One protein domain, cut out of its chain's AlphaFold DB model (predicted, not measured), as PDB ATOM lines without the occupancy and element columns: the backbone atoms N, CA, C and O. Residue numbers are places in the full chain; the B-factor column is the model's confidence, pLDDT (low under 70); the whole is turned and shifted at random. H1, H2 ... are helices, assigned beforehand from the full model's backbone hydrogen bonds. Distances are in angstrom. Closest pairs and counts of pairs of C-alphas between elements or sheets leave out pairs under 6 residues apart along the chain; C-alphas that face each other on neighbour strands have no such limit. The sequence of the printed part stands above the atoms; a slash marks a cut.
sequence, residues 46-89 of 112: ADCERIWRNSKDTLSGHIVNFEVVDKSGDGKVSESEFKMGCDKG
ATOM      1  N   ALA A  46      71.477  98.187 169.588       84.00
ATOM      2  CA  ALA A  46      70.947  99.548 169.596       84.00
ATOM      3  C   ALA A  46      71.538 100.401 168.459       84.00
ATOM      4  O   ALA A  46      70.821 101.177 167.820       84.00
ATOM      5  N   ASP A  47      72.826 100.235 168.178       83.06
ATOM      6  CA  ASP A  47      73.550 100.856 167.079       83.06
ATOM      7  C   ASP A  47      73.031 100.338 165.734       83.06
ATOM      8  O   ASP A  47      72.739 101.148 164.852       83.06
ATOM      9  N   CYS A  48      72.816  99.025 165.605       84.12
ATOM     10  CA  CYS A  48      72.201  98.416 164.423       84.12
ATOM     11  C   CYS A  48      70.812  99.001 164.139       84.12
ATOM     12  O   CYS A  48      70.543  99.482 163.038       84.12
ATOM     13  N   GLU A  49      69.930  99.026 165.139       87.25
ATOM     14  CA  GLU A  49      68.586  99.584 164.978       87.25
ATOM     15  C   GLU A  49      68.609 101.082 164.663       87.25
ATOM     16  O   GLU A  49      67.778 101.577 163.899       87.25
ATOM     17  N   ARG A  50      69.559 101.827 165.237       85.12
ATOM     18  CA  ARG A  50      69.726 103.252 164.946       85.12
ATOM     19  C   ARG A  50      70.136 103.479 163.494       85.12
ATOM     20  O   ARG A  50      69.576 104.368 162.859       85.12
ATOM     21  N   ILE A  51      71.071 102.691 162.964       83.94
ATOM     22  CA  ILE A  51      71.490 102.782 161.558       83.94
ATOM     23  C   ILE A  51      70.339 102.373 160.641       83.94
ATOM     24  O   ILE A  51      70.057 103.084 159.685       83.94
ATOM     25  N   TRP A  52      69.617 101.295 160.960       85.38
ATOM     26  CA  TRP A  52      68.439 100.886 160.194       85.38
ATOM     27  C   TRP A  52      67.396 102.009 160.107       85.38
ATOM     28  O   TRP A  52      66.946 102.359 159.019       85.38
ATOM     29  N   ARG A  53      67.053 102.627 161.246       86.69
ATOM     30  CA  ARG A  53      66.064 103.714 161.305       86.69
ATOM     31  C   ARG A  53      66.522 104.983 160.581       86.69
ATOM     32  O   ARG A  53      65.708 105.608 159.908       86.69
ATOM     33  N   ASN A  54      67.791 105.364 160.720       84.12
ATOM     34  CA  ASN A  54      68.296 106.650 160.224       84.12
ATOM     35  C   ASN A  54      68.847 106.590 158.795       84.12
ATOM     36  O   ASN A  54      68.861 107.608 158.109       84.12
ATOM     37  N   SER A  55      69.309 105.421 158.358       80.25
ATOM     38  CA  SER A  55      70.029 105.233 157.098       80.25
ATOM     39  C   SER A  55      69.342 104.232 156.174       80.25
ATOM     40  O   SER A  55      70.004 103.716 155.281       80.25
ATOM     41  N   LYS A  56      68.040 103.948 156.348       76.81
ATOM     42  CA  LYS A  56      67.315 102.940 155.544       76.81
ATOM     43  C   LYS A  56      67.493 103.137 154.028       76.81
ATOM     44  O   LYS A  56      67.570 102.170 153.278       76.81
ATOM     45  N   ASP A  57      67.563 104.393 153.592       78.56
ATOM     46  CA  ASP A  57      67.652 104.767 152.178       78.56
ATOM     47  C   ASP A  57      69.102 104.708 151.652       78.56
ATOM     48  O   ASP A  57      69.333 104.704 150.445       78.56
ATOM     49  N   THR A  58      70.089 104.638 152.553       77.88
ATOM     50  CA  THR A  58      71.533 104.647 152.263       77.88
ATOM     51  C   THR A  58      72.277 103.478 152.926       77.88
ATOM     52  O   THR A  58      73.492 103.537 153.132       77.88
ATOM     53  N   LEU A  59      71.572 102.378 153.228       77.12
ATOM     54  CA  LEU A  59      72.136 101.199 153.905       77.12
ATOM     55  C   LEU A  59      73.288 100.570 153.132       77.12
ATOM     56  O   LEU A  59      74.214 100.051 153.744       77.12
ATOM     57  N   SER A  60      73.266 100.659 151.803       75.50
ATOM     58  CA  SER A  60      74.345 100.182 150.936       75.50
ATOM     59  C   SER A  60      75.707 100.783 151.296       75.50
ATOM     60  O   SER A  60      76.717 100.103 151.158       75.50
ATOM     61  N   GLY A  61      75.752 102.011 151.823       75.88
ATOM     62  CA  GLY A  61      76.988 102.613 152.324       75.88
ATOM     63  C   GLY A  61      77.451 102.029 153.662       75.88
ATOM     64  O   GLY A  61      78.646 102.001 153.941       75.88
ATOM     65  N   HIS A  62      76.526 101.548 154.490       80.44
ATOM     66  CA  HIS A  62      76.801 100.963 155.807       80.44
ATOM     67  C   HIS A  62      77.074  99.458 155.765       80.44
ATOM     68  O   HIS A  62      77.501  98.890 156.768       80.44
ATOM     69  N   ILE A  63      76.814  98.801 154.640       82.06
ATOM     70  CA  ILE A  63      77.016  97.367 154.480       82.06
ATOM     71  C   ILE A  63      78.410  97.123 153.909       82.06
ATOM     72  O   ILE A  63      78.752  97.593 152.828       82.06
ATOM     73  N   VAL A  64      79.212  96.359 154.649       79.88
ATOM     74  CA  VAL A  64      80.592  96.013 154.282       79.88
ATOM     75  C   VAL A  64      80.613  95.065 153.082       79.88
ATOM     76  O   VAL A  64      81.468  95.183 152.208       79.88
ATOM     77  N   ASN A  65      79.682  94.104 153.046       79.62
ATOM     78  CA  ASN A  65      79.549  93.149 151.951       79.62
ATOM     79  C   ASN A  65      78.072  92.852 151.665       79.62
ATOM     80  O   ASN A  65      77.412  92.138 152.421       79.62
ATOM     81  N   PHE A  66      77.572  93.407 150.562       81.69
ATOM     82  CA  PHE A  66      76.171  93.301 150.171       81.69
ATOM     83  C   PHE A  66      75.766  91.866 149.823       81.69
ATOM     84  O   PHE A  66      74.749  91.401 150.316       81.69
ATOM     85  N   GLU A  67      76.598  91.126 149.086       82.19
ATOM     86  CA  GLU A  67      76.323  89.742 148.658       82.19
ATOM     87  C   GLU A  67      76.194  88.763 149.836       82.19
ATOM     88  O   GLU A  67      75.558  87.714 149.744       82.19
ATOM     89  N   VAL A  68      76.824  89.081 150.969       80.50
ATOM     90  CA  VAL A  68      76.742  88.249 152.174       80.50
ATOM     91  C   VAL A  68      75.475  88.544 152.975       80.50
ATOM     92  O   VAL A  68      74.944  87.627 153.615       80.50
ATOM     93  N   VAL A  69      75.022  89.800 152.954       84.25
ATOM     94  CA  VAL A  69      73.856  90.290 153.699       84.25
ATOM     95  C   VAL A  69      72.560  90.031 152.930       84.25
ATOM     96  O   VAL A  69      71.611  89.545 153.539       84.25
ATOM     97  N   ASP A  70      72.538  90.278 151.620       86.38
ATOM     98  CA  ASP A  70      71.430  89.945 150.720       86.38
ATOM     99  C   ASP A  70      71.397  88.429 150.476       86.38
ATOM    100  O   ASP A  70      72.033  87.882 149.573       86.38
ATOM    101  N   LYS A  71      70.685  87.718 151.352       84.12
ATOM    102  CA  LYS A  71      70.482  86.270 151.238       84.12
ATOM    103  C   LYS A  71      69.379  85.935 150.255       84.12
ATOM    104  O   LYS A  71      69.359  84.817 149.741       84.12
ATOM    105  N   SER A  72      68.472  86.875 150.034       85.38
ATOM    106  CA  SER A  72      67.377  86.737 149.090       85.38
ATOM    107  C   SER A  72      67.839  86.831 147.631       85.38
ATOM    108  O   SER A  72      67.235  86.200 146.764       85.38
ATOM    109  N   GLY A  73      68.935  87.550 147.371       84.62
ATOM    110  CA  GLY A  73      69.456  87.823 146.035       84.62
ATOM    111  C   GLY A  73      68.565  88.769 145.229       84.62
ATOM    112  O   GLY A  73      68.607  88.739 143.998       84.62
ATOM    113  N   ASP A  74      67.720  89.563 145.893       85.38
ATOM    114  CA  ASP A  74      66.787  90.489 145.247       85.38
ATOM    115  C   ASP A  74      67.418  91.862 144.944       85.38
ATOM    116  O   ASP A  74      66.771  92.740 144.357       85.38
ATOM    117  N   GLY A  75      68.696  92.042 145.304       83.25
ATOM    118  CA  GLY A  75      69.424  93.290 145.129       83.25
ATOM    119  C   GLY A  75      69.034  94.354 146.153       83.25
ATOM    120  O   GLY A  75      69.351  95.533 145.966       83.25
ATOM    121  N   LYS A  76      68.333  93.973 147.226       85.19
ATOM    122  CA  LYS A  76      67.935  94.822 148.348       85.19
ATOM    123  C   LYS A  76      68.307  94.138 149.660       85.19
ATOM    124  O   LYS A  76      68.685  92.981 149.719       85.19
ATOM    125  N   VAL A  77      68.265  94.918 150.735       85.00
ATOM    126  CA  VAL A  77      68.519  94.411 152.083       85.00
ATOM    127  C   VAL A  77      67.280  94.691 152.908       85.00
ATOM    128  O   VAL A  77      66.941  95.845 153.182       85.00
ATOM    129  N   SER A  78      66.587  93.622 153.279       88.19
ATOM    130  CA  SER A  78      65.457  93.678 154.199       88.19
ATOM    131  C   SER A  78      65.917  93.931 155.640       88.19
ATOM    132  O   SER A  78      67.084  93.756 155.988       88.19
ATOM    133  N   GLU A  79      64.986  94.310 156.519       86.19
ATOM    134  CA  GLU A  79      65.280  94.551 157.941       86.19
ATOM    135  C   GLU A  79      65.920  93.333 158.616       86.19
ATOM    136  O   GLU A  79      66.866  93.452 159.396       86.19
ATOM    137  N   SER A  80      65.417  92.142 158.287       88.00
ATOM    138  CA  SER A  80      65.920  90.887 158.839       88.00
ATOM    139  C   SER A  80      67.345  90.603 158.366       88.00
ATOM    140  O   SER A  80      68.205  90.266 159.179       88.00
ATOM    141  N   GLU A  81      67.614  90.796 157.076       86.94
ATOM    142  CA  GLU A  81      68.946  90.633 156.493       86.94
ATOM    143  C   GLU A  81      69.939  91.625 157.078       86.94
ATOM    144  O   GLU A  81      71.024  91.230 157.501       86.94
ATOM    145  N   PHE A  82      69.540  92.890 157.204       87.00
ATOM    146  CA  PHE A  82      70.362  93.920 157.818       87.00
ATOM    147  C   PHE A  82      70.722  93.569 159.261       87.00
ATOM    148  O   PHE A  82      71.891  93.638 159.637       87.00
ATOM    149  N   LYS A  83      69.739  93.150 160.065       86.31
ATOM    150  CA  LYS A  83      69.956  92.781 161.467       86.31
ATOM    151  C   LYS A  83      70.907  91.590 161.593       86.31
ATOM    152  O   LYS A  83      71.884  91.667 162.330       86.31
ATOM    153  N   MET A  84      70.696  90.543 160.792       85.56
ATOM    154  CA  MET A  84      71.605  89.392 160.733       85.56
ATOM    155  C   MET A  84      73.011  89.775 160.259       85.56
ATOM    156  O   MET A  84      73.999  89.215 160.733       85.56
ATOM    157  N   GLY A  85      73.108  90.699 159.302       84.50
ATOM    158  CA  GLY A  85      74.369  91.259 158.837       84.50
ATOM    159  C   GLY A  85      75.086  92.005 159.957       84.50
ATOM    160  O   GLY A  85      76.278  91.798 160.167       84.50
ATOM    161  N   CYS A  86      74.351  92.808 160.717       84.94
ATOM    162  CA  CYS A  86      74.881  93.616 161.802       84.94
ATOM    163  C   CYS A  86      75.424  92.764 162.955       84.94
ATOM    164  O   CYS A  86      76.574  92.946 163.354       84.94
ATOM    165  N   ASP A  87      74.670  91.745 163.375       81.81
ATOM    166  CA  ASP A  87      75.084  90.792 164.417       81.81
ATOM    167  C   ASP A  87      76.344  90.000 164.023       81.81
ATOM    168  O   ASP A  87      77.095  89.514 164.868       81.81
ATOM    169  N   LYS A  88      76.596  89.868 162.718       81.12
ATOM    170  CA  LYS A  88      77.767  89.182 162.158       81.12
ATOM    171  C   LYS A  88      78.924  90.126 161.815       81.12
ATOM    172  O   LYS A  88      79.935  89.661 161.293       81.12
ATOM    173  N   GLY A  89      78.791  91.426 162.094       79.88
ATOM    174  CA  GLY A  89      79.819  92.432 161.804       79.88
ATOM    175  C   GLY A  89      79.914  92.829 160.328       79.88
ATOM    176  O   GLY A  89      80.933  93.357 159.895       79.88
TER     177      GLY A  89
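What this domain is: This is residues 46 to 89 of the 112 residues of an uncharacterized protein of Anaerolineaceae bacterium (UniProt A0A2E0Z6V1). Two longer helices, H1 and H4, pack on each other at a steep tilt, and H4 takes the middle place between H1 and the short helix H3. The chain passes from H1 to H3 by way of the short helix H2, and residues 70 to 78 make a wide loop at the end away from H1 before H4 folds back toward it. The printed part has 44 residues with four named helices, in the order H1, H2, H3, H4, and no named strand; its class is all helix. It is compact, with a radius of gyration of the C-alphas of 9.3 A, and its rounded outline spans 25 by 21 by 16 A.

How they stand to each other: H1, residues 46 to 55, is close to but not clearly touching H2, residues 59 to 62; their closest C-alphas, of Trp 52 and Leu 59, are 7.3 A apart. H1 touches H4, residues 79 to 87, where the closest C-alphas, of Cys 48 and Cys 86, are 6.1 A apart. Their lines make a steep tilt of 45 degrees, opposite ways. H3, residues 66 to 69, touches H4, with the C-alphas of Val 69 and Gly 85 closest at 5.3 A. H1 and H3 are apart; H2 and H4 are only just apart, closest at 8.5 A. Every O i to N i+4 pair is within hydrogen-bond range in H1 and H4, while H2 and H3 are too short for such a pair.

Where its parts are: H1 begins at C-alpha 46, (70.947, 99.548, 169.596), and measures 13.8 A to C-alpha 55. H2 and H3 have four residues each, 5.0 A and 5.2 A long. H4 measures 12.3 A and ends at C-alpha 87, (75.084, 90.792, 164.417).

The domain as a whole: The C-alphas farthest apart, of Ala 46 and Gly 73, are 26.4 A apart. The printed part has no cut and no long link. Its mean pLDDT is 83.1, and no printed residue is under 70.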